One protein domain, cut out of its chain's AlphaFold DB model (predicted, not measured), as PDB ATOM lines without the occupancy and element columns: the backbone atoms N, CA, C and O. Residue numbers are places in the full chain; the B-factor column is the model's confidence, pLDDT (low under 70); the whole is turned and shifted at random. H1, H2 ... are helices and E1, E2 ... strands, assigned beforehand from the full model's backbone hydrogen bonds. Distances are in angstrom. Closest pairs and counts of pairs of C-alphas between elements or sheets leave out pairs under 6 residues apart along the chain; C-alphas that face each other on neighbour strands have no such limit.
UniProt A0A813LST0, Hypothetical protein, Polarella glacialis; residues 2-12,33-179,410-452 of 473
ATOM      1  N   ALA A   2      32.063 -24.726 -12.557       31.69
ATOM      2  CA  ALA A   2      30.825 -25.144 -11.872       31.69
ATOM      3  C   ALA A   2      30.095 -26.310 -12.577       31.69
ATOM      4  O   ALA A   2      29.686 -27.260 -11.924       31.69
ATOM      5  N   GLU A   3      30.025 -26.292 -13.908       38.16
ATOM      6  CA  GLU A   3      29.414 -27.361 -14.716       38.16
ATOM      7  C   GLU A   3      30.221 -28.672 -14.682       38.16
ATOM      8  O   GLU A   3      29.664 -29.756 -14.538       38.16
ATOM      9  N   LEU A   4      31.557 -28.571 -14.678       38.00
ATOM     10  CA  LEU A   4      32.466 -29.707 -14.490       38.00
ATOM     11  C   LEU A   4      32.336 -30.321 -13.082       38.00
ATOM     12  O   LEU A   4      32.372 -31.542 -12.927       38.00
ATOM     13  N   LEU A   5      32.166 -29.485 -12.048       40.38
ATOM     14  CA  LEU A   5      31.925 -29.930 -10.671       40.38
ATOM     15  C   LEU A   5      30.551 -30.588 -10.531       40.38
ATOM     16  O   LEU A   5      30.480 -31.685  -9.981       40.38
ATOM     17  N   ALA A   6      29.501 -29.983 -11.094       51.22
ATOM     18  CA  ALA A   6      28.171 -30.581 -11.168       51.22
ATOM     19  C   ALA A   6      28.229 -31.937 -11.883       51.22
ATOM     20  O   ALA A   6      27.711 -32.918 -11.369       51.22
ATOM     21  N   SER A   7      28.967 -32.039 -12.991       54.78
ATOM     22  CA  SER A   7      29.084 -33.272 -13.769       54.78
ATOM     23  C   SER A   7      29.869 -34.388 -13.064       54.78
ATOM     24  O   SER A   7      29.442 -35.545 -13.076       54.78
ATOM     25  N   LYS A   8      30.983 -34.072 -12.385       58.88
ATOM     26  CA  LYS A   8      31.721 -35.053 -11.562       58.88
ATOM     27  C   LYS A   8      30.901 -35.509 -10.353       58.88
ATOM     28  O   LYS A   8      30.968 -36.684  -9.989       58.88
ATOM     29  N   HIS A   9      30.128 -34.605  -9.752       60.50
ATOM     30  CA  HIS A   9      29.217 -34.937  -8.660       60.50
ATOM     31  C   HIS A   9      28.065 -35.821  -9.156       60.50
ATOM     32  O   HIS A   9      27.797 -36.854  -8.550       60.50
ATOM     33  N   SER A  10      27.474 -35.497 -10.312       54.91
ATOM     34  CA  SER A  10      26.472 -36.328 -10.981       54.91
ATOM     35  C   SER A  10      27.002 -37.731 -11.264       54.91
ATOM     36  O   SER A  10      26.344 -38.692 -10.900       54.91
ATOM     37  N   LEU A  11      28.203 -37.892 -11.836       57.19
ATOM     38  CA  LEU A  11      28.765 -39.225 -12.103       57.19
ATOM     39  C   LEU A  11      29.016 -40.048 -10.833       57.19
ATOM     40  O   LEU A  11      28.764 -41.252 -10.827       57.19
ATOM     41  N   ARG A  12      29.508 -39.424  -9.754       61.78
ATOM     42  CA  ARG A  12      29.667 -40.115  -8.462       61.78
ATOM     43  C   ARG A  12      28.322 -40.549  -7.891       61.78
ATOM     44  O   ARG A  12      28.218 -41.671  -7.407       61.78
ATOM     45  N   GLU A  33       8.913 -53.177 -31.641       83.31
ATOM     46  CA  GLU A  33       8.921 -53.139 -33.101       83.31
ATOM     47  C   GLU A  33       9.002 -51.685 -33.581       83.31
ATOM     48  O   GLU A  33       8.047 -50.915 -33.428       83.31
ATOM     49  N   GLY A  34      10.137 -51.324 -34.181       89.38
ATOM     50  CA  GLY A  34      10.378 -50.017 -34.790       89.38
ATOM     51  C   GLY A  34      11.475 -49.200 -34.106       89.38
ATOM     52  O   GLY A  34      12.039 -49.588 -33.087       89.38
ATOM     53  N   LEU A  35      11.771 -48.050 -34.703       94.25
ATOM     54  CA  LEU A  35      12.722 -47.074 -34.191       94.25
ATOM     55  C   LEU A  35      12.026 -46.158 -33.180       94.25
ATOM     56  O   LEU A  35      11.068 -45.468 -33.520       94.25
ATOM     57  N   GLN A  36      12.525 -46.093 -31.951       95.12
ATOM     58  CA  GLN A  36      12.076 -45.099 -30.977       95.12
ATOM     59  C   GLN A  36      12.917 -43.831 -31.069       95.12
ATOM     60  O   GLN A  36      14.140 -43.903 -31.084       95.12
ATOM     61  N   VAL A  37      12.277 -42.665 -31.054       95.50
ATOM     62  CA  VAL A  37      12.948 -41.363 -30.967       95.50
ATOM     63  C   VAL A  37      12.418 -40.630 -29.745       95.50
ATOM     64  O   VAL A  37      11.280 -40.176 -29.735       95.50
ATOM     65  N   MET A  38      13.237 -40.502 -28.706       96.25
ATOM     66  CA  MET A  38      12.896 -39.818 -27.462       96.25
ATOM     67  C   MET A  38      13.537 -38.433 -27.420       96.25
ATOM     68  O   MET A  38      14.758 -38.301 -27.448       96.25
ATOM     69  N   VAL A  39      12.723 -37.390 -27.301       95.06
ATOM     70  CA  VAL A  39      13.176 -36.004 -27.150       95.06
ATOM     71  C   VAL A  39      13.067 -35.589 -25.688       95.06
ATOM     72  O   VAL A  39      11.995 -35.673 -25.086       95.06
ATOM     73  N   VAL A  40      14.171 -35.095 -25.130       95.00
ATOM     74  CA  VAL A  40      14.282 -34.640 -23.738       95.00
ATOM     75  C   VAL A  40      14.842 -33.222 -23.671       95.00
ATOM     76  O   VAL A  40      15.579 -32.780 -24.548       95.00
ATOM     77  N   SER A  41      14.507 -32.479 -22.618       91.62
ATOM     78  CA  SER A  41      14.910 -31.069 -22.469       91.62
ATOM     79  C   SER A  41      16.159 -30.843 -21.633       91.62
ATOM     80  O   SER A  41      16.708 -29.745 -21.649       91.62
ATOM     81  N   ASN A  42      16.587 -31.832 -20.851       90.75
ATOM     82  CA  ASN A  42      17.610 -31.623 -19.837       90.75
ATOM     83  C   ASN A  42      18.618 -32.771 -19.776       90.75
ATOM     84  O   ASN A  42      18.328 -33.923 -20.097       90.75
ATOM     85  N   THR A  43      19.823 -32.422 -19.330       91.44
ATOM     86  CA  THR A  43      20.979 -33.322 -19.296       91.44
ATOM     87  C   THR A  43      20.806 -34.465 -18.294       91.44
ATOM     88  O   THR A  43      21.344 -35.548 -18.511       91.44
ATOM     89  N   LEU A  44      20.068 -34.253 -17.199       90.38
ATOM     90  CA  LEU A  44      19.848 -35.292 -16.190       90.38
ATOM     91  C   LEU A  44      19.005 -36.431 -16.758       90.38
ATOM     92  O   LEU A  44      19.395 -37.588 -16.642       90.38
ATOM     93  N   LEU A  45      17.900 -36.097 -17.424       91.31
ATOM     94  CA  LEU A  45      17.016 -37.063 -18.060       91.31
ATOM     95  C   LEU A  45      17.709 -37.764 -19.235       91.31
ATOM     96  O   LEU A  45      17.626 -38.981 -19.358       91.31
ATOM     97  N   TYR A  46      18.463 -37.017 -20.044       95.38
ATOM     98  CA  TYR A  46      19.293 -37.575 -21.115       95.38
ATOM     99  C   TYR A  46      20.259 -38.653 -20.593       95.38
ATOM    100  O   TYR A  46      20.252 -39.786 -21.065       95.38
ATOM    101  N   ARG A  47      21.019 -38.349 -19.534       94.94
ATOM    102  CA  ARG A  47      21.937 -39.313 -18.898       94.94
ATOM    103  C   ARG A  47      21.203 -40.454 -18.196       94.94
ATOM    104  O   ARG A  47      21.693 -41.578 -18.179       94.94
ATOM    105  N   TYR A  48      20.031 -40.187 -17.628       92.31
ATOM    106  CA  TYR A  48      19.189 -41.221 -17.034       92.31
ATOM    107  C   TYR A  48      18.735 -42.252 -18.075       92.31
ATOM    108  O   TYR A  48      18.807 -43.457 -17.828       92.31
ATOM    109  N   LEU A  49      18.335 -41.797 -19.265       94.00
ATOM    110  CA  LEU A  49      17.973 -42.682 -20.372       94.00
ATOM    111  C   LEU A  49      19.177 -43.486 -20.875       94.00
ATOM    112  O   LEU A  49      19.020 -44.674 -21.137       94.00
ATOM    113  N   ALA A  50      20.381 -42.902 -20.909       95.44
ATOM    114  CA  ALA A  50      21.601 -43.642 -21.248       95.44
ATOM    115  C   ALA A  50      21.835 -44.847 -20.322       95.44
ATOM    116  O   ALA A  50      22.212 -45.916 -20.781       95.44
ATOM    117  N   MET A  51      21.546 -44.720 -19.024       92.81
ATOM    118  CA  MET A  51      21.729 -45.829 -18.077       92.81
ATOM    119  C   MET A  51      20.596 -46.863 -18.092       92.81
ATOM    120  O   MET A  51      20.795 -48.002 -17.668       92.81
ATOM    121  N   THR A  52      19.383 -46.451 -18.467       91.94
ATOM    122  CA  THR A  52      18.172 -47.270 -18.283       91.94
ATOM    123  C   THR A  52      17.657 -47.903 -19.565       91.94
ATOM    124  O   THR A  52      17.049 -48.969 -19.494       91.94
ATOM    125  N   GLN A  53      17.895 -47.269 -20.716       92.94
ATOM    126  CA  GLN A  53      17.375 -47.718 -22.011       92.94
ATOM    127  C   GLN A  53      18.407 -48.471 -22.849       92.94
ATOM    128  O   GLN A  53      18.031 -49.124 -23.822       92.94
ATOM    129  N   VAL A  54      19.686 -48.393 -22.486       94.12
ATOM    130  CA  VAL A  54      20.775 -49.129 -23.137       94.12
ATOM    131  C   VAL A  54      20.917 -50.479 -22.445       94.12
ATOM    132  O   VAL A  54      20.960 -50.568 -21.213       94.12
ATOM    133  N   VAL A  55      20.940 -51.542 -23.235       92.94
ATOM    134  CA  VAL A  55      21.010 -52.929 -22.779       92.94
ATOM    135  C   VAL A  55      22.327 -53.567 -23.204       92.94
ATOM    136  O   VAL A  55      23.092 -53.034 -24.005       92.94
ATOM    137  N   GLU A  56      22.612 -54.734 -22.631       92.19
ATOM    138  CA  GLU A  56      23.781 -55.511 -23.021       92.19
ATOM    139  C   GLU A  56      23.691 -55.910 -24.500       92.19
ATOM    140  O   GLU A  56      22.652 -56.378 -24.963       92.19
ATOM    141  N   GLY A  57      24.787 -55.707 -25.232       93.50
ATOM    142  CA  GLY A  57      24.863 -55.947 -26.673       93.50
ATOM    143  C   GLY A  57      24.594 -54.716 -27.537       93.50
ATOM    144  O   GLY A  57      24.885 -54.766 -28.730       93.50
ATOM    145  N   ASP A  58      24.113 -53.607 -26.964       96.00
ATOM    146  CA  ASP A  58      23.977 -52.376 -27.735       96.00
ATOM    147  C   ASP A  58      25.330 -51.803 -28.163       96.00
ATOM    148  O   ASP A  58      26.329 -51.799 -27.429       96.00
ATOM    149  N   ARG A  59      25.312 -51.247 -29.371       97.12
ATOM    150  CA  ARG A  59      26.392 -50.450 -29.943       97.12
ATOM    151  C   ARG A  59      25.896 -49.016 -29.987       97.12
ATOM    152  O   ARG A  59      24.928 -48.718 -30.689       97.12
ATOM    153  N   ALA A  60      26.498 -48.166 -29.163       97.75
ATOM    154  CA  ALA A  60      26.009 -46.817 -28.931       97.75
ATOM    155  C   ALA A  60      26.889 -45.776 -29.629       97.75
ATOM    156  O   ALA A  60      28.115 -45.836 -29.568       97.75
ATOM    157  N   VAL A  61      26.258 -44.777 -30.233       98.25
ATOM    158  CA  VAL A  61      26.929 -43.575 -30.733       98.25
ATOM    159  C   VAL A  61      26.383 -42.373 -29.977       98.25
ATOM    160  O   VAL A  61      25.175 -42.243 -29.804       98.25
ATOM    161  N   GLU A  62      27.261 -41.483 -29.525       98.19
ATOM    162  CA  GLU A  62      26.882 -40.183 -28.977       98.19
ATOM    163  C   GLU A  62      27.428 -39.056 -29.856       98.19
ATOM    164  O   GLU A  62      28.634 -38.943 -30.040       98.19
ATOM    165  N   ILE A  63      26.552 -38.178 -30.343       97.44
ATOM    166  CA  ILE A  63      26.906 -36.972 -31.094       97.44
ATOM    167  C   ILE A  63      26.829 -35.760 -30.161       97.44
ATOM    168  O   ILE A  63      25.764 -35.458 -29.625       97.44
ATOM    169  N   GLY A  64      27.941 -35.034 -30.017       96.56
ATOM    170  CA  GLY A  64      28.080 -33.935 -29.056       96.56
ATOM    171  C   GLY A  64      28.510 -34.424 -27.670       96.56
ATOM    172  O   GLY A  64      27.927 -34.055 -26.655       96.56
ATOM    173  N   SER A  65      29.517 -35.300 -27.631       97.19
ATOM    174  CA  SER A  65      29.967 -35.983 -26.412       97.19
ATOM    175  C   SER A  65      30.617 -35.067 -25.364       97.19
ATOM    176  O   SER A  65      30.675 -35.436 -24.184       97.19
ATOM    177  N   ALA A  66      31.080 -33.871 -25.745       96.00
ATOM    178  CA  ALA A  66      31.764 -32.911 -24.882       96.00
ATOM    179  C   ALA A  66      32.870 -33.581 -24.040       96.00
ATOM    180  O   ALA A  66      33.818 -34.141 -24.579       96.00
ATOM    181  N   HIS A  67      32.745 -33.578 -22.709       96.25
ATOM    182  CA  HIS A  67      33.701 -34.214 -21.788       96.25
ATOM    183  C   HIS A  67      33.520 -35.746 -21.637       96.25
ATOM    184  O   HIS A  67      34.060 -36.347 -20.705       96.25
ATOM    185  N   GLY A  68      32.698 -36.386 -22.474       97.06
ATOM    186  CA  GLY A  68      32.518 -37.843 -22.542       97.06
ATOM    187  C   GLY A  68      31.722 -38.478 -21.399       97.06
ATOM    188  O   GLY A  68      31.704 -39.696 -21.249       97.06
ATOM    189  N   HIS A  69      31.062 -37.682 -20.555       96.50
ATOM    190  CA  HIS A  69      30.374 -38.205 -19.370       96.50
ATOM    191  C   HIS A  69      29.176 -39.099 -19.690       96.50
ATOM    192  O   HIS A  69      28.924 -40.035 -18.940       96.50
ATOM    193  N   CYS A  70      28.417 -38.791 -20.742       97.31
ATOM    194  CA  CYS A  70      27.299 -39.633 -21.153       97.31
ATOM    195  C   CYS A  70      27.799 -40.848 -21.945       97.31
ATOM    196  O   CYS A  70      27.359 -41.956 -21.665       97.31
ATOM    197  N   THR A  71      28.814 -40.681 -22.799       97.75
ATOM    198  CA  THR A  71      29.529 -41.789 -23.458       97.75
ATOM    199  C   THR A  71      29.995 -42.840 -22.446       97.75
ATOM    200  O   THR A  71      29.746 -44.026 -22.620       97.75
ATOM    201  N   ALA A  72      30.566 -42.412 -21.318       96.94
ATOM    202  CA  ALA A  72      30.975 -43.324 -20.251       96.94
ATOM    203  C   ALA A  72      29.804 -44.066 -19.572       96.94
ATOM    204  O   ALA A  72      29.997 -45.160 -19.044       96.94
ATOM    205  N   LEU A  73      28.594 -43.489 -19.565       95.50
ATOM    206  CA  LEU A  73      27.380 -44.162 -19.081       95.50
ATOM    207  C   LEU A  73      26.831 -45.163 -20.105       95.50
ATOM    208  O   LEU A  73      26.241 -46.161 -19.700       95.50
ATOM    209  N   LEU A  74      27.038 -44.904 -21.400       95.44
ATOM    210  CA  LEU A  74      26.652 -45.789 -22.503       95.44
ATOM    211  C   LEU A  74      27.497 -47.078 -22.541       95.44
ATOM    212  O   LEU A  74      27.020 -48.106 -23.013       95.44
ATOM    213  N   GLY A  75      28.716 -47.046 -21.992       92.38
ATOM    214  CA  GLY A  75      29.586 -48.213 -21.822       92.38
ATOM    215  C   GLY A  75      30.746 -48.272 -22.818       92.38
ATOM    216  O   GLY A  75      30.917 -47.400 -23.663       92.38
ATOM    217  N   SER A  76      31.581 -49.311 -22.724       87.81
ATOM    218  CA  SER A  76      32.822 -49.410 -23.513       87.81
ATOM    219  C   SER A  76      32.611 -49.691 -25.005       87.81
ATOM    220  O   SER A  76      33.542 -49.538 -25.787       87.81
ATOM    221  N   SER A  77      31.413 -50.124 -25.410       91.56
ATOM    222  CA  SER A  77      31.024 -50.244 -26.822       91.56
ATOM    223  C   SER A  77      30.570 -48.912 -27.429       91.56
ATOM    224  O   SER A  77      30.223 -48.882 -28.607       91.56
ATOM    225  N   ALA A  78      30.548 -47.826 -26.646       96.31
ATOM    226  CA  ALA A  78      30.091 -46.528 -27.108       96.31
ATOM    227  C   ALA A  78      31.193 -45.730 -27.818       96.31
ATOM    228  O   ALA A  78      32.353 -45.707 -27.390       96.31
ATOM    229  N   VAL A  79      30.798 -45.012 -28.869       97.88
ATOM    230  CA  VAL A  79      31.631 -44.027 -29.564       97.88
ATOM    231  C   VAL A  79      31.095 -42.626 -29.287       97.88
ATOM    232  O   VAL A  79      29.976 -42.300 -29.677       97.88
ATOM    233  N   GLY A  80      31.894 -41.792 -28.625       97.88
ATOM    234  CA  GLY A  80      31.596 -40.376 -28.421       97.88
ATOM    235  C   GLY A  80      32.171 -39.516 -29.544       97.88
ATOM    236  O   GLY A  80      33.345 -39.626 -29.887       97.88
ATOM    237  N   VAL A  81      31.363 -38.638 -30.119       97.88
ATOM    238  CA  VAL A  81      31.736 -37.772 -31.240       97.88
ATOM    239  C   VAL A  81      31.619 -36.327 -30.797       97.88
ATOM    240  O   VAL A  81      30.621 -35.948 -30.184       97.88
ATOM    241  N   ASP A  82      32.616 -35.504 -31.091       97.69
ATOM    242  CA  ASP A  82      32.516 -34.057 -30.899       97.69
ATOM    243  C   ASP A  82      33.248 -33.299 -32.012       97.69
ATOM    244  O   ASP A  82      34.204 -33.805 -32.600       97.69
ATOM    245  N   LEU A  83      32.792 -32.079 -32.290       95.75
ATOM    246  CA  LEU A  83      33.419 -31.182 -33.259       95.75
ATOM    247  C   LEU A  83      34.670 -30.516 -32.670       95.75
ATOM    248  O   LEU A  83      35.594 -30.172 -33.405       95.75
ATOM    249  N   ALA A  84      34.690 -30.292 -31.354       95.31
ATOM    250  CA  ALA A  84      35.753 -29.568 -30.676       95.31
ATOM    251  C   ALA A  84      36.918 -30.516 -30.317       95.31
ATOM    252  O   ALA A  84      36.777 -31.352 -29.415       95.31
ATOM    253  N   PRO A  85      38.096 -30.394 -30.963       97.12
ATOM    254  CA  PRO A  85      39.224 -31.295 -30.718       97.12
ATOM    255  C   PRO A  85      39.714 -31.258 -29.264       97.12
ATOM    256  O   PRO A  85      40.147 -32.281 -28.731       97.12
ATOM    257  N   GLU A  86      39.616 -30.108 -28.597       96.75
ATOM    258  CA  GLU A  86      39.942 -29.954 -27.181       96.75
ATOM    259  C   GLU A  86      39.000 -30.747 -26.264       96.75
ATOM    260  O   GLU A  86      39.464 -31.334 -25.285       96.75
ATOM    261  N   MET A  87      37.711 -30.835 -26.607       97.00
ATOM    262  CA  MET A  87      36.728 -31.606 -25.840       97.00
ATOM    263  C   MET A  87      36.998 -33.099 -25.985       97.00
ATOM    264  O   MET A  87      37.065 -33.812 -24.987       97.00
ATOM    265  N   VAL A  88      37.280 -33.555 -27.208       97.88
ATOM    266  CA  VAL A  88      37.672 -34.946 -27.482       97.88
ATOM    267  C   VAL A  88      38.950 -35.329 -26.733       97.88
ATOM    268  O   VAL A  88      39.041 -36.425 -26.174       97.88
ATOM    269  N   ALA A  89      39.953 -34.447 -26.705       98.00
ATOM    270  CA  ALA A  89      41.194 -34.692 -25.975       98.00
ATOM    271  C   ALA A  89      40.948 -34.843 -24.464       98.00
ATOM    272  O   ALA A  89      41.462 -35.781 -23.851       98.00
ATOM    273  N   GLU A  90      40.132 -33.966 -23.874       97.44
ATOM    274  CA  GLU A  90      39.765 -34.053 -22.460       97.44
ATOM    275  C   GLU A  90      38.916 -35.299 -22.164       97.44
ATOM    276  O   GLU A  90      39.175 -36.001 -21.186       97.44
ATOM    277  N   ALA A  91      37.953 -35.635 -23.024       97.62
ATOM    278  CA  ALA A  91      37.113 -36.822 -22.880       97.62
ATOM    279  C   ALA A  91      37.943 -38.115 -22.858       97.62
ATOM    280  O   ALA A  91      37.756 -38.945 -21.969       97.62
ATOM    281  N   ARG A  92      38.930 -38.245 -23.756       98.12
ATOM    282  CA  ARG A  92      39.885 -39.373 -23.777       98.12
ATOM    283  C   ARG A  92      40.737 -39.452 -22.513       98.12
ATOM    284  O   ARG A  92      41.095 -40.545 -22.086       98.12
ATOM    285  N   GLN A  93      41.083 -38.312 -21.915       97.56
ATOM    286  CA  GLN A  93      41.815 -38.287 -20.650       97.56
ATOM    287  C   GLN A  93      40.927 -38.718 -19.474       97.56
ATOM    288  O   GLN A  93      41.400 -39.402 -18.565       97.56
ATOM    289  N   LEU A  94      39.663 -38.288 -19.465       96.50
ATOM    290  CA  LEU A  94      38.716 -38.566 -18.386       96.50
ATOM    291  C   LEU A  94      38.174 -40.000 -18.420       96.50
ATOM    292  O   LEU A  94      37.971 -40.573 -17.349       96.50
ATOM    293  N   HIS A  95      37.964 -40.553 -19.617       96.56
ATOM    294  CA  HIS A  95      37.368 -41.874 -19.850       96.56
ATOM    295  C   HIS A  95      38.199 -42.652 -20.886       96.56
ATOM    296  O   HIS A  95      37.749 -42.858 -22.015       96.56
ATOM    297  N   PRO A  96      39.442 -43.051 -20.549       96.75
ATOM    298  CA  PRO A  96      40.354 -43.729 -21.479       96.75
ATOM    299  C   PRO A  96      39.847 -45.094 -21.974       96.75
ATOM    300  O   PRO A  96      40.399 -45.646 -22.924       96.75
ATOM    301  N   GLU A  97      38.824 -45.652 -21.332       95.19
ATOM    302  CA  GLU A  97      38.131 -46.874 -21.735       95.19
ATOM    303  C   GLU A  97      37.127 -46.680 -22.884       95.19
ATOM    304  O   GLU A  97      36.698 -47.669 -23.475       95.19
ATOM    305  N   CYS A  98      36.733 -45.437 -23.184       96.19
ATOM    306  CA  CYS A  98      35.766 -45.113 -24.233       96.19
ATOM    307  C   CYS A  98      36.466 -44.721 -25.541       96.19
ATOM    308  O   CYS A  98      37.574 -44.171 -25.541       96.19
ATOM    309  N   HIS A  99      35.798 -44.948 -26.674       97.19
ATOM    310  CA  HIS A  99      36.277 -44.462 -27.963       97.19
ATOM    311  C   HIS A  99      35.715 -43.068 -28.246       97.19
ATOM    312  O   HIS A  99      34.511 -42.851 -28.134       97.19
ATOM    313  N   PHE A 100      36.579 -42.132 -28.643       97.75
ATOM    314  CA  PHE A 100      36.155 -40.788 -29.034       97.75
ATOM    315  C   PHE A 100      36.685 -40.409 -30.410       97.75
ATOM    316  O   PHE A 100      37.863 -40.646 -30.697       97.75
ATOM    317  N   VAL A 101      35.848 -39.758 -31.214       97.81
ATOM    318  CA  VAL A 101      36.146 -39.283 -32.569       97.81
ATOM    319  C   VAL A 101      35.950 -37.767 -32.627       97.81
ATOM    320  O   VAL A 101      34.958 -37.240 -32.129       97.81
ATOM    321  N   CYS A 102      36.915 -37.064 -33.221       97.62
ATOM    322  CA  CYS A 102      36.783 -35.644 -33.539       97.62
ATOM    323  C   CYS A 102      36.312 -35.533 -34.987       97.62
ATOM    324  O   CYS A 102      37.091 -35.871 -35.878       97.62
ATOM    325  N   ALA A 103      35.067 -35.118 -35.204       97.06
ATOM    326  CA  ALA A 103      34.472 -35.026 -36.535       97.06
ATOM    327  C   ALA A 103      33.325 -34.006 -36.570       97.06
ATOM    328  O   ALA A 103      32.571 -33.860 -35.604       97.06
ATOM    329  N   ASP A 104      33.165 -33.343 -37.712       95.12
ATOM    330  CA  ASP A 104      31.959 -32.612 -38.076       95.12
ATOM    331  C   ASP A 104      30.981 -33.554 -38.781       95.12
ATOM    332  O   ASP A 104      31.109 -33.838 -39.972       95.12
ATOM    333  N   ILE A 105      29.955 -34.001 -38.056       94.88
ATOM    334  CA  ILE A 105      28.934 -34.901 -38.608       94.88
ATOM    335  C   ILE A 105      28.190 -34.328 -39.825       94.88
ATOM    336  O   ILE A 105      27.510 -35.074 -40.519       94.88
ATOM    337  N   PHE A 106      28.268 -33.017 -40.078       91.62
ATOM    338  CA  PHE A 106      27.571 -32.374 -41.188       91.62
ATOM    339  C   PHE A 106      28.419 -32.225 -42.452       91.62
ATOM    340  O   PHE A 106      27.840 -31.973 -43.510       91.62
ATOM    341  N   CYS A 107      29.745 -32.331 -42.341       87.38
ATOM    342  CA  CYS A 107      30.677 -32.009 -43.424       87.38
ATOM    343  C   CYS A 107      31.664 -33.139 -43.737       87.38
ATOM    344  O   CYS A 107      32.126 -33.236 -44.873       87.38
ATOM    345  N   ASP A 108      32.010 -33.961 -42.747       89.81
ATOM    346  CA  ASP A 108      33.045 -34.979 -42.887       89.81
ATOM    347  C   ASP A 108      32.517 -36.274 -43.518       89.81
ATOM    348  O   ASP A 108      31.317 -36.551 -43.550       89.81
ATOM    349  N   ASP A 109      33.449 -37.108 -43.987       90.94
ATOM    350  CA  ASP A 109      33.160 -38.494 -44.344       90.94
ATOM    351  C   ASP A 109      32.736 -39.271 -43.089       90.94
ATOM    352  O   ASP A 109      33.488 -39.382 -42.116       90.94
ATOM    353  N   LEU A 110      31.518 -39.808 -43.116       92.56
ATOM    354  CA  LEU A 110      30.911 -40.549 -42.012       92.56
ATOM    355  C   LEU A 110      31.185 -42.055 -42.091       92.56
ATOM    356  O   LEU A 110      30.516 -42.828 -41.414       92.56
ATOM    357  N   SER A 111      32.169 -42.504 -42.878       91.06
ATOM    358  CA  SER A 111      32.545 -43.923 -42.974       91.06
ATOM    359  C   SER A 111      32.971 -44.554 -41.640       91.06
ATOM    360  O   SER A 111      33.046 -45.774 -41.527       91.06
ATOM    361  N   TRP A 112      33.325 -43.733 -40.648       90.00
ATOM    362  CA  TRP A 112      33.657 -44.166 -39.288       90.00
ATOM    363  C   TRP A 112      32.416 -44.423 -38.424       90.00
ATOM    364  O   TRP A 112      32.539 -45.026 -37.356       90.00
ATOM    365  N   LEU A 113      31.242 -43.953 -38.855       92.81
ATOM    366  CA  LEU A 113      29.989 -44.171 -38.156       92.81
ATOM    367  C   LEU A 113      29.615 -45.653 -38.258       92.81
ATOM    368  O   LEU A 113      29.629 -46.257 -39.331       92.81
ATOM    369  N   ASP A 114      29.297 -46.243 -37.119       91.94
ATOM    370  CA  ASP A 114      29.023 -47.664 -37.011       91.94
ATOM    371  C   ASP A 114      27.629 -47.995 -37.563       91.94
ATOM    372  O   ASP A 114      26.626 -47.748 -36.900       91.94
ATOM    373  N   SER A 115      27.551 -48.568 -38.768       94.06
ATOM    374  CA  SER A 115      26.269 -48.919 -39.403       94.06
ATOM    375  C   SER A 115      25.440 -49.929 -38.600       94.06
ATOM    376  O   SER A 115      24.226 -50.014 -38.774       94.06
ATOM    377  N   GLU A 116      26.092 -50.678 -37.710       96.56
ATOM    378  CA  GLU A 116      25.472 -51.656 -36.816       96.56
ATOM    379  C   GLU A 116      25.125 -51.056 -35.443       96.56
ATOM    380  O   GLU A 116      24.757 -51.789 -34.521       96.56
ATOM    381  N   ALA A 117      25.277 -49.739 -35.266       97.31
ATOM    382  CA  ALA A 117      24.845 -49.062 -34.057       97.31
ATOM    383  C   ALA A 117      23.339 -49.250 -33.852       97.31
ATOM    384  O   ALA A 117      22.523 -49.006 -34.742       97.31
ATOM    385  N   THR A 118      22.975 -49.666 -32.645       97.00
ATOM    386  CA  THR A 118      21.584 -49.908 -32.250       97.00
ATOM    387  C   THR A 118      21.008 -48.734 -31.467       97.00
ATOM    388  O   THR A 118      19.787 -48.580 -31.392       97.00
ATOM    389  N   VAL A 119      21.865 -47.876 -30.906       97.75
ATOM    390  CA  VAL A 119      21.449 -46.743 -30.081       97.75
ATOM    391  C   VAL A 119      22.213 -45.477 -30.457       97.75
ATOM    392  O   VAL A 119      23.437 -45.486 -30.568       97.75
ATOM    393  N   LEU A 120      21.494 -44.365 -30.587       97.94
ATOM    394  CA  LEU A 120      22.065 -43.045 -30.838       97.94
ATOM    395  C   LEU A 120      21.635 -42.049 -29.760       97.94
ATOM    396  O   LEU A 120      20.462 -41.925 -29.424       97.94
ATOM    397  N   PHE A 121      22.592 -41.285 -29.262       98.12
ATOM    398  CA  PHE A 121      22.400 -40.173 -28.345       98.12
ATOM    399  C   PHE A 121      22.853 -38.879 -29.036       98.12
ATOM    400  O   PHE A 121      23.919 -38.846 -29.645       98.12
ATOM    401  N   VAL A 122      22.037 -37.823 -29.002       97.56
ATOM    402  CA  VAL A 122      22.325 -36.541 -29.671       97.56
ATOM    403  C   VAL A 122      22.197 -35.377 -28.690       97.56
ATOM    404  O   VAL A 122      21.101 -35.071 -28.218       97.56
ATOM    405  N   ASP A 123      23.305 -34.677 -28.448       96.38
ATOM    406  CA  ASP A 123      23.392 -33.448 -27.653       96.38
ATOM    407  C   ASP A 123      24.366 -32.447 -28.297       96.38
ATOM    408  O   ASP A 123      25.421 -32.108 -27.770       96.38
ATOM    409  N   ILE A 124      24.004 -31.916 -29.463       91.44
ATOM    410  CA  ILE A 124      24.823 -30.929 -30.188       91.44
ATOM    411  C   ILE A 124      24.677 -29.498 -29.640       91.44
ATOM    412  O   ILE A 124      24.674 -28.537 -30.410       91.44
ATOM    413  N   ASN A 125      24.605 -29.350 -28.313       76.38
ATOM    414  CA  ASN A 125      24.371 -28.107 -27.569       76.38
ATOM    415  C   ASN A 125      22.902 -27.633 -27.626       76.38
ATOM    416  O   ASN A 125      22.488 -26.935 -28.548       76.38
ATOM    417  N   GLY A 126      22.125 -27.996 -26.599       57.41
ATOM    418  CA  GLY A 126      20.657 -27.879 -26.505       57.41
ATOM    419  C   GLY A 126      19.983 -26.504 -26.685       57.41
ATOM    420  O   GLY A 126      18.757 -26.464 -26.595       57.41
ATOM    421  N   ASN A 127      20.739 -25.432 -26.963       58.12
ATOM    422  CA  ASN A 127      20.237 -24.108 -27.376       58.12
ATOM    423  C   ASN A 127      20.383 -23.850 -28.889       58.12
ATOM    424  O   ASN A 127      20.091 -22.754 -29.367       58.12
ATOM    425  N   ARG A 128      20.919 -24.805 -29.661       61.47
ATOM    426  CA  ARG A 128      20.928 -24.691 -31.120       61.47
ATOM    427  C   ARG A 128      19.498 -24.756 -31.646       61.47
ATOM    428  O   ARG A 128      18.651 -25.457 -31.098       61.47
ATOM    429  N   ASN A 129      19.281 -24.053 -32.755       72.88
ATOM    430  CA  ASN A 129      18.031 -24.087 -33.502       72.88
ATOM    431  C   ASN A 129      17.634 -25.549 -33.820       72.88
ATOM    432  O   ASN A 129      18.491 -26.421 -33.983       72.88
ATOM    433  N   TYR A 130      16.334 -25.795 -33.926       82.75
ATOM    434  CA  TYR A 130      15.705 -27.063 -34.283       82.75
ATOM    435  C   TYR A 130      16.363 -27.760 -35.499       82.75
ATOM    436  O   TYR A 130      16.672 -28.949 -35.425       82.75
ATOM    437  N   LYS A 131      16.661 -27.030 -36.588       85.62
ATOM    438  CA  LYS A 131      17.140 -27.621 -37.861       85.62
ATOM    439  C   LYS A 131      18.431 -28.461 -37.739       85.62
ATOM    440  O   LYS A 131      18.429 -29.597 -38.205       85.62
ATOM    441  N   PRO A 132      19.526 -27.975 -37.119       89.00
ATOM    442  CA  PRO A 132      20.716 -28.793 -36.870       89.00
ATOM    443  C   PRO A 132      20.448 -30.116 -36.147       89.00
ATOM    444  O   PRO A 132      21.070 -31.122 -36.481       89.00
ATOM    445  N   VAL A 133      19.532 -30.129 -35.171       91.50
ATOM    446  CA  VAL A 133      19.181 -31.357 -34.441       91.50
ATOM    447  C   VAL A 133      18.477 -32.323 -35.384       91.50
ATOM    448  O   VAL A 133      18.871 -33.481 -35.459       91.50
ATOM    449  N   MET A 134      17.514 -31.840 -36.173       91.44
ATOM    450  CA  MET A 134      16.834 -32.663 -37.177       91.44
ATOM    451  C   MET A 134      17.793 -33.256 -38.199       91.44
ATOM    452  O   MET A 134      17.710 -34.445 -38.484       91.44
ATOM    453  N   LYS A 135      18.753 -32.463 -38.682       90.81
ATOM    454  CA  LYS A 135      19.782 -32.942 -39.608       90.81
ATOM    455  C   LYS A 135      20.635 -34.046 -38.977       90.81
ATOM    456  O   LYS A 135      20.877 -35.061 -39.618       90.81
ATOM    457  N   ALA A 136      21.044 -33.894 -37.715       94.00
ATOM    458  CA  ALA A 136      21.790 -34.934 -37.002       94.00
ATOM    459  C   ALA A 136      20.971 -36.227 -36.829       94.00
ATOM    460  O   ALA A 136      21.508 -37.323 -36.988       94.00
ATOM    461  N   LEU A 137      19.667 -36.110 -36.553       94.19
ATOM    462  CA  LEU A 137      18.757 -37.257 -36.478       94.19
ATOM    463  C   LEU A 137      18.603 -37.945 -37.838       94.19
ATOM    464  O   LEU A 137      18.725 -39.165 -37.909       94.19
ATOM    465  N   ALA A 138      18.403 -37.178 -38.912       92.69
ATOM    466  CA  ALA A 138      18.287 -37.698 -40.273       92.69
ATOM    467  C   ALA A 138      19.566 -38.429 -40.718       92.69
ATOM    468  O   ALA A 138      19.489 -39.522 -41.283       92.69
ATOM    469  N   ILE A 139      20.744 -37.877 -40.400       93.44
ATOM    470  CA  ILE A 139      22.044 -38.531 -40.614       93.44
ATOM    471  C   ILE A 139      22.092 -39.860 -39.858       93.44
ATOM    472  O   ILE A 139      22.409 -40.891 -40.445       93.44
ATOM    473  N   GLY A 140      21.726 -39.854 -38.575       94.31
ATOM    474  CA  GLY A 140      21.723 -41.062 -37.761       94.31
ATOM    475  C   GLY A 140      20.835 -42.165 -38.336       94.31
ATOM    476  O   GLY A 140      21.292 -43.288 -38.515       94.31
ATOM    477  N   ILE A 141      19.597 -41.827 -38.698       93.75
ATOM    478  CA  ILE A 141      18.631 -42.762 -39.294       93.75
ATOM    479  C   ILE A 141      19.143 -43.315 -40.629       93.75
ATOM    480  O   ILE A 141      19.009 -44.506 -40.895       93.75
ATOM    481  N   SER A 142      19.754 -42.464 -41.457       91.00
ATOM    482  CA  SER A 142      20.220 -42.848 -42.795       91.00
ATOM    483  C   SER A 142      21.462 -43.743 -42.759       91.00
ATOM    484  O   SER A 142      21.597 -44.639 -43.589       91.00
ATOM    485  N   HIS A 143      22.375 -43.504 -41.814       93.88
ATOM    486  CA  HIS A 143      23.660 -44.204 -41.748       93.88
ATOM    487  C   HIS A 143      23.681 -45.393 -40.778       93.88
ATOM    488  O   HIS A 143      24.574 -46.231 -40.879       93.88
ATOM    489  N   MET A 144      22.716 -45.494 -39.859       95.56
ATOM    490  CA  MET A 144      22.645 -46.562 -38.857       95.56
ATOM    491  C   MET A 144      21.291 -47.290 -38.958       95.56
ATOM    492  O   MET A 144      20.398 -47.091 -38.134       95.56
ATOM    493  N   PRO A 145      21.098 -48.145 -39.980       93.94
ATOM    494  CA  PRO A 145      19.819 -48.822 -40.219       93.94
ATOM    495  C   PRO A 145      19.409 -49.792 -39.096       93.94
ATOM    496  O   PRO A 145      18.238 -50.160 -39.011       93.94
ATOM    497  N   ALA A 146      20.349 -50.202 -38.238       94.75
ATOM    498  CA  ALA A 146      20.104 -51.073 -37.090       94.75
ATOM    499  C   ALA A 146      19.576 -50.334 -35.843       94.75
ATOM    500  O   ALA A 146      19.327 -50.975 -34.816       94.75
ATOM    501  N   LEU A 147      19.399 -49.006 -35.901       95.88
ATOM    502  CA  LEU A 147      18.911 -48.232 -34.764       95.88
ATOM    503  C   LEU A 147      17.543 -48.735 -34.289       95.88
ATOM    504  O   LEU A 147      16.570 -48.791 -35.042       95.88
ATOM    505  N   ARG A 148      17.465 -49.019 -32.989       95.56
ATOM    506  CA  ARG A 148      16.213 -49.252 -32.255       95.56
ATOM    507  C   ARG A 148      15.816 -48.051 -31.399       95.56
ATOM    508  O   ARG A 148      14.645 -47.903 -31.061       95.56
ATOM    509  N   LEU A 149      16.778 -47.203 -31.025       96.75
ATOM    510  CA  LEU A 149      16.567 -46.080 -30.116       96.75
ATOM    511  C   LEU A 149      17.432 -44.878 -30.496       96.75
ATOM    512  O   LEU A 149      18.640 -44.999 -30.681       96.75
ATOM    513  N   ILE A 150      16.813 -43.701 -30.504       97.25
ATOM    514  CA  ILE A 150      17.471 -42.403 -30.538       97.25
ATOM    515  C   ILE A 150      17.005 -41.588 -29.334       97.25
ATOM    516  O   ILE A 150      15.806 -41.480 -29.089       97.25
ATOM    517  N   VAL A 151      17.933 -40.970 -28.608       97.31
ATOM    518  CA  VAL A 151      17.633 -40.005 -27.545       97.31
ATOM    519  C   VAL A 151      18.245 -38.656 -27.908       97.31
ATOM    520  O   VAL A 151      19.461 -38.524 -28.014       97.31
ATOM    521  N   ALA A 152      17.410 -37.637 -28.081       96.50
ATOM    522  CA  ALA A 152      17.821 -36.297 -28.481       96.50
ATOM    523  C   ALA A 152      17.584 -35.288 -27.353       96.50
ATOM    524  O   ALA A 152      16.447 -35.091 -26.912       96.50
ATOM    525  N   LYS A 153      18.638 -34.601 -26.902       95.69
ATOM    526  CA  LYS A 153      18.521 -33.490 -25.955       95.69
ATOM    527  C   LYS A 153      18.335 -32.172 -26.704       95.69
ATOM    528  O   LYS A 153      19.284 -31.622 -27.257       95.69
ATOM    529  N   SER A 154      17.127 -31.619 -26.682       93.75
ATOM    530  CA  SER A 154      16.859 -30.298 -27.255       93.75
ATOM    531  C   SER A 154      15.629 -29.649 -26.628       93.75
ATOM    532  O   SER A 154      14.518 -30.182 -26.693       93.75
ATOM    533  N   ILE A 155      15.827 -28.462 -26.046       88.06
ATOM    534  CA  ILE A 155      14.723 -27.627 -25.559       88.06
ATOM    535  C   ILE A 155      13.886 -27.144 -26.746       88.06
ATOM    536  O   ILE A 155      12.660 -27.166 -26.662       88.06
ATOM    537  N   GLU A 156      14.534 -26.784 -27.855       84.44
ATOM    538  CA  GLU A 156      13.871 -26.268 -29.053       84.44
ATOM    539  C   GLU A 156      12.990 -27.315 -29.733       84.44
ATOM    540  O   GLU A 156      11.808 -27.064 -29.953       84.44
ATOM    541  N   VAL A 157      13.504 -28.526 -29.987       85.88
ATOM    542  CA  VAL A 157      12.696 -29.602 -30.593       85.88
ATOM    543  C   VAL A 157      11.520 -29.960 -29.683       85.88
ATOM    544  O   VAL A 157      10.393 -30.095 -30.156       85.88
ATOM    545  N   ARG A 158      11.744 -30.052 -28.365       90.06
ATOM    546  CA  ARG A 158      10.659 -30.288 -27.402       90.06
ATOM    547  C   ARG A 158       9.605 -29.185 -27.463       90.06
ATOM    548  O   ARG A 158       8.419 -29.489 -27.537       90.06
ATOM    549  N   SER A 159      10.015 -27.922 -27.385       81.75
ATOM    550  CA  SER A 159       9.096 -26.781 -27.405       81.75
ATOM    551  C   SER A 159       8.314 -26.733 -28.714       81.75
ATOM    552  O   SER A 159       7.097 -26.566 -28.686       81.75
ATOM    553  N   PHE A 160       8.978 -26.984 -29.844       81.00
ATOM    554  CA  PHE A 160       8.350 -27.063 -31.159       81.00
ATOM    555  C   PHE A 160       7.275 -28.162 -31.213       81.00
ATOM    556  O   PHE A 160       6.136 -27.889 -31.593       81.00
ATOM    557  N   LEU A 161       7.591 -29.373 -30.742       81.25
ATOM    558  CA  LEU A 161       6.658 -30.511 -30.687       81.25
ATOM    559  C   LEU A 161       5.481 -30.306 -29.715       81.25
ATOM    560  O   LEU A 161       4.395 -30.849 -29.922       81.25
ATOM    561  N   LEU A 162       5.669 -29.542 -28.634       80.56
ATOM    562  CA  LEU A 162       4.617 -29.313 -27.639       80.56
ATOM    563  C   LEU A 162       3.711 -28.115 -27.963       80.56
ATOM    564  O   LEU A 162       2.521 -28.168 -27.652       80.56
ATOM    565  N   LEU A 163       4.246 -27.040 -28.550       73.75
ATOM    566  CA  LEU A 163       3.531 -25.761 -28.681       73.75
ATOM    567  C   LEU A 163       2.824 -25.575 -30.028       73.75
ATOM    568  O   LEU A 163       1.786 -24.914 -30.081       73.75
ATOM    569  N   ALA A 164       3.347 -26.148 -31.110       73.12
ATOM    570  CA  ALA A 164       2.754 -26.022 -32.438       73.12
ATOM    571  C   ALA A 164       1.956 -27.285 -32.787       73.12
ATOM    572  O   ALA A 164       2.486 -28.386 -32.751       73.12
ATOM    573  N   LYS A 165       0.669 -27.142 -33.131       69.50
ATOM    574  CA  LYS A 165      -0.187 -28.293 -33.486       69.50
ATOM    575  C   LYS A 165       0.309 -29.045 -34.727       69.50
ATOM    576  O   LYS A 165       0.241 -30.264 -34.759       69.50
ATOM    577  N   GLU A 166       0.862 -28.317 -35.695       74.62
ATOM    578  CA  GLU A 166       1.316 -28.854 -36.988       74.62
ATOM    579  C   GLU A 166       2.826 -29.150 -37.033       74.62
ATOM    580  O   GLU A 166       3.367 -29.521 -38.079       74.62
ATOM    581  N   SER A 167       3.553 -28.966 -35.924       78.50
ATOM    582  CA  SER A 167       5.011 -29.142 -35.918       78.50
ATOM    583  C   SER A 167       5.424 -30.567 -36.236       78.50
ATOM    584  O   SER A 167       6.414 -30.761 -36.933       78.50
ATOM    585  N   VAL A 168       4.653 -31.561 -35.791       83.25
ATOM    586  CA  VAL A 168       4.964 -32.978 -36.003       83.25
ATOM    587  C   VAL A 168       5.064 -33.341 -37.487       83.25
ATOM    588  O   VAL A 168       5.951 -34.101 -37.858       83.25
ATOM    589  N   HIS A 169       4.247 -32.747 -38.362       83.25
ATOM    590  CA  HIS A 169       4.349 -32.969 -39.808       83.25
ATOM    591  C   HIS A 169       5.638 -32.381 -40.391       83.25
ATOM    592  O   HIS A 169       6.238 -32.959 -41.294       83.25
ATOM    593  N   THR A 170       6.082 -31.243 -39.852       82.69
ATOM    594  CA  THR A 170       7.368 -30.634 -40.222       82.69
ATOM    595  C   THR A 170       8.524 -31.510 -39.741       82.69
ATOM    596  O   THR A 170       9.405 -31.832 -40.528       82.69
ATOM    597  N   VAL A 171       8.464 -31.993 -38.496       82.75
ATOM    598  CA  VAL A 171       9.451 -32.921 -37.923       82.75
ATOM    599  C   VAL A 171       9.531 -34.215 -38.725       82.75
ATOM    600  O   VAL A 171      10.626 -34.641 -39.071       82.75
ATOM    601  N   ALA A 172       8.395 -34.827 -39.060       84.81
ATOM    602  CA  ALA A 172       8.354 -36.060 -39.840       84.81
ATOM    603  C   ALA A 172       8.985 -35.879 -41.228       84.81
ATOM    604  O   ALA A 172       9.729 -36.745 -41.682       84.81
ATOM    605  N   ARG A 173       8.734 -34.737 -41.882       84.00
ATOM    606  CA  ARG A 173       9.366 -34.394 -43.159       84.00
ATOM    607  C   ARG A 173      10.877 -34.222 -43.003       84.00
ATOM    608  O   ARG A 173      11.625 -34.855 -43.738       84.00
ATOM    609  N   ASP A 174      11.308 -33.418 -42.035       85.12
ATOM    610  CA  ASP A 174      12.719 -33.072 -41.847       85.12
ATOM    611  C   ASP A 174      13.566 -34.269 -41.376       85.12
ATOM    612  O   ASP A 174      14.738 -34.368 -41.727       85.12
ATOM    613  N   LEU A 175      12.986 -35.204 -40.609       83.88
ATOM    614  CA  LEU A 175      13.647 -36.461 -40.226       83.88
ATOM    615  C   LEU A 175      13.996 -37.334 -41.433       83.88
ATOM    616  O   LEU A 175      14.919 -38.140 -41.353       83.88
ATOM    617  N   LEU A 176      13.225 -37.214 -42.513       79.62
ATOM    618  CA  LEU A 176      13.289 -38.104 -43.670       79.62
ATOM    619  C   LEU A 176      13.864 -37.431 -44.915       79.62
ATOM    620  O   LEU A 176      14.218 -38.119 -45.872       79.62
ATOM    621  N   SER A 177      13.996 -36.104 -44.918       75.75
ATOM    622  CA  SER A 177      14.745 -35.390 -45.946       75.75
ATOM    623  C   SER A 177      16.245 -35.541 -45.677       75.75
ATOM    624  O   SER A 177      16.818 -34.815 -44.867       75.75
ATOM    625  N   SER A 178      16.892 -36.492 -46.356       57.00
ATOM    626  CA  SER A 178      18.354 -36.656 -46.308       57.00
ATOM    627  C   SER A 178      19.104 -35.656 -47.194       57.00
ATOM    628  O   SER A 178      20.312 -35.484 -47.038       57.00
ATOM    629  N   LYS A 179      18.403 -34.995 -48.127       56.50
ATOM    630  CA  LYS A 179      18.986 -34.024 -49.053       56.50
ATOM    631  C   LYS A 179      18.792 -32.601 -48.564       56.50
ATOM    632  O   LYS A 179      17.686 -32.156 -48.271       56.50
ATOM    633  N   GLN A 410       9.424 -48.257 -42.429       85.25
ATOM    634  CA  GLN A 410      10.002 -48.245 -41.091       85.25
ATOM    635  C   GLN A 410       9.103 -47.458 -40.139       85.25
ATOM    636  O   GLN A 410       8.770 -46.295 -40.369       85.25
ATOM    637  N   LYS A 411       8.717 -48.130 -39.059       92.38
ATOM    638  CA  LYS A 411       7.878 -47.585 -38.003       92.38
ATOM    639  C   LYS A 411       8.732 -46.732 -37.071       92.38
ATOM    640  O   LYS A 411       9.645 -47.274 -36.448       92.38
ATOM    641  N   ILE A 412       8.441 -45.435 -36.961       92.50
ATOM    642  CA  ILE A 412       9.121 -44.542 -36.010       92.50
ATOM    643  C   ILE A 412       8.135 -44.109 -34.930       92.50
ATOM    644  O   ILE A 412       7.071 -43.575 -35.230       92.50
ATOM    645  N   VAL A 413       8.493 -44.317 -33.666       93.31
ATOM    646  CA  VAL A 413       7.735 -43.824 -32.512       93.31
ATOM    647  C   VAL A 413       8.457 -42.605 -31.955       93.31
ATOM    648  O   VAL A 413       9.465 -42.736 -31.263       93.31
ATOM    649  N   LEU A 414       7.955 -41.412 -32.270       93.00
ATOM    650  CA  LEU A 414       8.488 -40.148 -31.768       93.00
ATOM    651  C   LEU A 414       7.821 -39.807 -30.436       93.00
ATOM    652  O   LEU A 414       6.602 -39.705 -30.367       93.00
ATOM    653  N   GLN A 415       8.604 -39.594 -29.387       93.81
ATOM    654  CA  GLN A 415       8.121 -39.345 -28.034       93.81
ATOM    655  C   GLN A 415       8.783 -38.102 -27.453       93.81
ATOM    656  O   GLN A 415       9.998 -37.938 -27.526       93.81
ATOM    657  N   VAL A 416       7.996 -37.246 -26.805       91.81
ATOM    658  CA  VAL A 416       8.524 -36.218 -25.904       91.81
ATOM    659  C   VAL A 416       8.472 -36.780 -24.493       91.81
ATOM    660  O   VAL A 416       7.387 -37.005 -23.953       91.81
ATOM    661  N   VAL A 417       9.640 -37.000 -23.895       91.44
ATOM    662  CA  VAL A 417       9.773 -37.622 -22.575       91.44
ATOM    663  C   VAL A 417      10.122 -36.559 -21.541       91.44
ATOM    664  O   VAL A 417      10.924 -35.652 -21.782       91.44
ATOM    665  N   ASP A 418       9.493 -36.664 -20.379       92.19
ATOM    666  CA  ASP A 418       9.737 -35.818 -19.218       92.19
ATOM    667  C   ASP A 418       9.843 -36.705 -17.967       92.19
ATOM    668  O   ASP A 418       9.641 -37.922 -18.029       92.19
ATOM    669  N   GLY A 419      10.210 -36.114 -16.835       88.00
ATOM    670  CA  GLY A 419      10.362 -36.858 -15.588       88.00
ATOM    671  C   GLY A 419       9.897 -36.066 -14.380       88.00
ATOM    672  O   GLY A 419       9.985 -34.836 -14.358       88.00
ATOM    673  N   ASN A 420       9.405 -36.780 -13.374       86.69
ATOM    674  CA  ASN A 420       9.204 -36.229 -12.042       86.69
ATOM    675  C   ASN A 420      10.504 -36.347 -11.247       86.69
ATOM    676  O   ASN A 420      11.279 -37.294 -11.409       86.69
ATOM    677  N   TRP A 421      10.748 -35.364 -10.385       89.19
ATOM    678  CA  TRP A 421      12.012 -35.208  -9.676       89.19
ATOM    679  C   TRP A 421      11.779 -35.224  -8.176       89.19
ATOM    680  O   TRP A 421      10.840 -34.601  -7.681       89.19
ATOM    681  N   ARG A 422      12.691 -35.862  -7.448       86.88
ATOM    682  CA  ARG A 422      12.781 -35.751  -5.992       86.88
ATOM    683  C   ARG A 422      14.166 -35.267  -5.588       86.88
ATOM    684  O   ARG A 422      15.143 -35.508  -6.293       86.88
ATOM    685  N   ALA A 423      14.252 -34.595  -4.446       85.50
ATOM    686  CA  ALA A 423      15.541 -34.309  -3.831       85.50
ATOM    687  C   ALA A 423      16.144 -35.620  -3.299       85.50
ATOM    688  O   ALA A 423      15.477 -36.344  -2.555       85.50
ATOM    689  N   ALA A 424      17.378 -35.931  -3.695       81.12
ATOM    690  CA  ALA A 424      18.162 -37.030  -3.139       81.12
ATOM    691  C   ALA A 424      19.214 -36.511  -2.142       81.12
ATOM    692  O   ALA A 424      19.224 -35.336  -1.768       81.12
ATOM    693  N   GLU A 425      20.096 -37.401  -1.680       83.25
ATOM    694  CA  GLU A 425      21.167 -37.055  -0.743       83.25
ATOM    695  C   GLU A 425      22.042 -35.912  -1.297       83.25
ATOM    696  O   GLU A 425      22.573 -35.987  -2.407       83.25
ATOM    697  N   GLY A 426      22.174 -34.836  -0.514       83.12
ATOM    698  CA  GLY A 426      22.920 -33.637  -0.904       83.12
ATOM    699  C   GLY A 426      22.176 -32.688  -1.853       83.12
ATOM    700  O   GLY A 426      22.837 -31.991  -2.618       83.12
ATOM    701  N   ASP A 427      20.836 -32.677  -1.827       77.94
ATOM    702  CA  ASP A 427      19.961 -31.812  -2.644       77.94
ATOM    703  C   ASP A 427      20.147 -31.975  -4.160       77.94
ATOM    704  O   ASP A 427      19.773 -31.108  -4.955       77.94
ATOM    705  N   VAL A 428      20.709 -33.104  -4.594       73.56
ATOM    706  CA  VAL A 428      20.834 -33.390  -6.020       73.56
ATOM    707  C   VAL A 428      19.521 -33.988  -6.527       73.56
ATOM    708  O   VAL A 428      19.027 -34.949  -5.936       73.56
ATOM    709  N   PRO A 429      18.929 -33.439  -7.601       79.25
ATOM    710  CA  PRO A 429      17.696 -33.972  -8.162       79.25
ATOM    711  C   PRO A 429      17.905 -35.384  -8.721       79.25
ATOM    712  O   PRO A 429      18.813 -35.629  -9.517       79.25
ATOM    713  N   GLU A 430      17.023 -36.298  -8.331       82.69
ATOM    714  CA  GLU A 430      16.941 -37.669  -8.827       82.69
ATOM    715  C   GLU A 430      15.621 -37.857  -9.583       82.69
ATOM    716  O   GLU A 430      14.571 -37.377  -9.144       82.69
ATOM    717  N   VAL A 431      15.675 -38.550 -10.724       84.25
ATOM    718  CA  VAL A 431      14.481 -38.921 -11.493       84.25
ATOM    719  C   VAL A 431      13.702 -39.963 -10.695       84.25
ATOM    720  O   VAL A 431      14.200 -41.063 -10.460       84.25
ATOM    721  N   GLN A 432      12.489 -39.615 -10.274       84.94
ATOM    722  CA  GLN A 432      11.595 -40.523  -9.561       84.94
ATOM    723  C   GLN A 432      10.872 -41.455 -10.537       84.94
ATOM    724  O   GLN A 432      10.839 -42.668 -10.332       84.94
ATOM    725  N   ASP A 433      10.322 -40.882 -11.603       84.00
ATOM    726  CA  ASP A 433       9.578 -41.588 -12.636       84.00
ATOM    727  C   ASP A 433       9.650 -40.835 -13.968       84.00
ATOM    728  O   ASP A 433       9.826 -39.613 -14.012       84.00
ATOM    729  N   LEU A 434       9.556 -41.603 -15.053       88.12
ATOM    730  CA  LEU A 434       9.497 -41.109 -16.422       88.12
ATOM    731  C   LEU A 434       8.064 -41.139 -16.914       88.12
ATOM    732  O   LEU A 434       7.350 -42.116 -16.687       88.12
ATOM    733  N   PHE A 435       7.681 -40.119 -17.669       87.88
ATOM    734  CA  PHE A 435       6.400 -40.112 -18.348       87.88
ATOM    735  C   PHE A 435       6.519 -39.515 -19.746       87.88
ATOM    736  O   PHE A 435       7.325 -38.623 -20.027       87.88
ATOM    737  N   VAL A 436       5.693 -40.035 -20.648       91.69
ATOM    738  CA  VAL A 436       5.579 -39.540 -22.017       91.69
ATOM    739  C   VAL A 436       4.595 -38.375 -22.005       91.69
ATOM    740  O   VAL A 436       3.448 -38.523 -21.596       91.69
ATOM    741  N   ARG A 437       5.050 -37.186 -22.412       89.50
ATOM    742  CA  ARG A 437       4.199 -35.990 -22.536       89.50
ATOM    743  C   ARG A 437       3.282 -36.086 -23.747       89.50
ATOM    744  O   ARG A 437       2.137 -35.642 -23.679       89.50
ATOM    745  N   ARG A 438       3.849 -36.574 -24.851       90.81
ATOM    746  CA  ARG A 438       3.211 -36.798 -26.148       90.81
ATOM    747  C   ARG A 438       3.982 -37.854 -26.921       90.81
ATOM    748  O   ARG A 438       5.208 -37.921 -26.792       90.81
ATOM    749  N   ALA A 439       3.277 -38.611 -27.751       91.06
ATOM    750  CA  ALA A 439       3.887 -39.545 -28.677       91.06
ATOM    751  C   ALA A 439       3.140 -39.599 -30.009       91.06
ATOM    752  O   ALA A 439       1.923 -39.429 -30.069       91.06
ATOM    753  N   TRP A 440       3.889 -39.873 -31.069       92.75
ATOM    754  CA  TRP A 440       3.387 -39.998 -32.428       92.75
ATOM    755  C   TRP A 440       3.973 -41.231 -33.096       92.75
ATOM    756  O   TRP A 440       5.148 -41.557 -32.916       92.75
ATOM    757  N   LEU A 441       3.147 -41.880 -33.906       92.44
ATOM    758  CA  LEU A 441       3.546 -42.950 -34.800       92.44
ATOM    759  C   LEU A 441       3.748 -42.395 -36.212       92.44
ATOM    760  O   LEU A 441       2.809 -41.865 -36.807       92.44
ATOM    761  N   LEU A 442       4.955 -42.541 -36.753       90.75
ATOM    762  CA  LEU A 442       5.301 -42.123 -38.109       90.75
ATOM    763  C   LEU A 442       5.503 -43.348 -39.007       90.75
ATOM    764  O   LEU A 442       6.203 -44.293 -38.629       90.75
ATOM    765  N   LEU A 443       4.911 -43.301 -40.202       90.00
ATOM    766  CA  LEU A 443       5.165 -44.235 -41.302       90.00
ATOM    767  C   LEU A 443       5.628 -43.421 -42.511       90.00
ATOM    768  O   LEU A 443       4.826 -42.803 -43.215       90.00
ATOM    769  N   GLY A 444       6.944 -43.363 -42.712       87.06
ATOM    770  CA  GLY A 444       7.525 -42.381 -43.626       87.06
ATOM    771  C   GLY A 444       7.158 -40.946 -43.195       87.06
ATOM    772  O   GLY A 444       7.125 -40.667 -41.995       87.06
ATOM    773  N   PRO A 445       6.885 -40.014 -44.130       82.06
ATOM    774  CA  PRO A 445       6.643 -38.603 -43.804       82.06
ATOM    775  C   PRO A 445       5.260 -38.339 -43.190       82.06
ATOM    776  O   PRO A 445       4.908 -37.188 -42.928       82.06
ATOM    777  N   GLN A 446       4.449 -39.381 -42.999       86.31
ATOM    778  CA  GLN A 446       3.083 -39.269 -42.510       86.31
ATOM    779  C   GLN A 446       3.012 -39.564 -41.013       86.31
ATOM    780  O   GLN A 446       3.569 -40.547 -40.524       86.31
ATOM    781  N   VAL A 447       2.263 -38.721 -40.304       87.50
ATOM    782  CA  VAL A 447       1.856 -38.956 -38.918       87.50
ATOM    783  C   VAL A 447       0.584 -39.788 -38.967       87.50
ATOM    784  O   VAL A 447      -0.433 -39.326 -39.476       87.50
ATOM    785  N   VAL A 448       0.664 -41.025 -38.491       88.12
ATOM    786  CA  VAL A 448      -0.424 -42.005 -38.609       88.12
ATOM    787  C   VAL A 448      -1.335 -41.966 -37.395       88.12
ATOM    788  O   VAL A 448      -2.549 -42.085 -37.528       88.12
ATOM    789  N   GLU A 449      -0.755 -41.777 -36.213       87.00
ATOM    790  CA  GLU A 449      -1.486 -41.804 -34.951       87.00
ATOM    791  C   GLU A 449      -0.795 -40.899 -33.922       87.00
ATOM    792  O   GLU A 449       0.425 -40.968 -33.749       87.00
ATOM    793  N   GLU A 450      -1.566 -40.048 -33.240       85.31
ATOM    794  CA  GLU A 450      -1.154 -39.461 -31.960       85.31
ATOM    795  C   GLU A 450      -1.530 -40.479 -30.883       85.31
ATOM    796  O   GLU A 450      -2.709 -40.766 -30.678       85.31
ATOM    797  N   LEU A 451      -0.523 -41.079 -30.249       82.19
ATOM    798  CA  LEU A 451      -0.752 -42.139 -29.276       82.19
ATOM    799  C   LEU A 451      -1.332 -41.507 -28.001       82.19
ATOM    800  O   LEU A 451      -0.751 -40.538 -27.497       82.19
ATOM    801  N   PRO A 452      -2.464 -42.011 -27.475       72.25
ATOM    802  CA  PRO A 452      -3.058 -41.469 -26.263       72.25
ATOM    803  C   PRO A 452      -2.061 -41.547 -25.103       72.25
ATOM    804  O   PRO A 452      -1.299 -42.504 -24.961       72.25
TER     805      PRO A 452
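This is residues 2 to 12, 33 to 179 and 410 to 452 of the 473 residues of the protein "Hypothetical protein" of Polarella glacialis (UniProt A0A813LST0). A twisted sheet of nine strands makes the core, with H2, H3 and H4 over one face and H5, H6 and H7 over the other, in three layers. The sheet curls round H2; E7 and E8 form its longest hairpin, and H1 lies off the sheet, near H2. The printed part has 201 residues, with seven named helices and nine named strands in the order H1 E1 H2 E2 H3 E3 H4 E4 E5 H5 E6 H6 H7 E7 E8 E9; its class is mixed, helices and strands. The mixed sheet runs E4 E3 E2 E5 E6 E1 E7 E8 E9. The whole is compact, with a radius of gyration of the C-alphas of 16.3 A and spans of 45 by 43 by 32 A.

Begin with H1, residues 2 to 12, which is not on the sheet. E1, residues 35 to 40, H2, residues 43 to 53, and E2, residues 60 to 63, form a split strand-helix-strand unit, its strands running the same way with others between them. H2 touches H3, residues 69 to 74, at a shallow tilt of 17 degrees; their closest C-alphas, of Ala 50 and Leu 74, are 5.6 A apart. Parallel neighbours joined through a helix make right-handed strand-helix-strand units: E2, H3 and E3, residues 79 to 82, with N 81 and O 62 at 2.7 A; E3, H4, residues 85 to 94, and E4, residues 99 to 102, with N 101 and O 80 at 2.8 A; E5, residues 119 to 122, H5, residues 130 to 143, and E6, residues 149 to 153, with N 151 and O 120 at 2.8 A. H6, residues 155 to 163, runs across the strands at a height over the sheet of 9.5 A. H7, residues 167 to 176, touches H5, with the C-alphas of Ala 138 and Leu 175 closest, 4.8 A apart. E7, residues 411 to 423, E8, residues 429 to 443, and E9, residues 446 to 451, make a meander, each the antiparallel neighbour of the one before; look for N 414 and O 440 at 2.9 A, and N 441 and O 449 at 2.9 A. Every O i to N i+4 pair is within hydrogen-bond range in H1, H2, H4, H5 and H6, but 1 of 2 in H3 and 5 of 6 in H7.

Find C-alpha 2 at (30.825, -25.144, -11.872), where H1 begins. H5 spans 20.3 A, E7 37.5 A and E8 36.9 A; E8 bends by 65 degrees at Gln 432. E9 ends at C-alpha 451, (-0.752, -42.139, -29.276).

The C-alphas farthest apart, of Lys 179 and Glu 425, are 48.5 A apart. Residues 13 to 32 and 180 to 409 are not printed, with C-alpha gaps of 34.7 A and 18.6 A. E4 to E5 is a long link. Under 70 in pLDDT are residues 2 to 12, 126 to 128, 165, and 178 to 179.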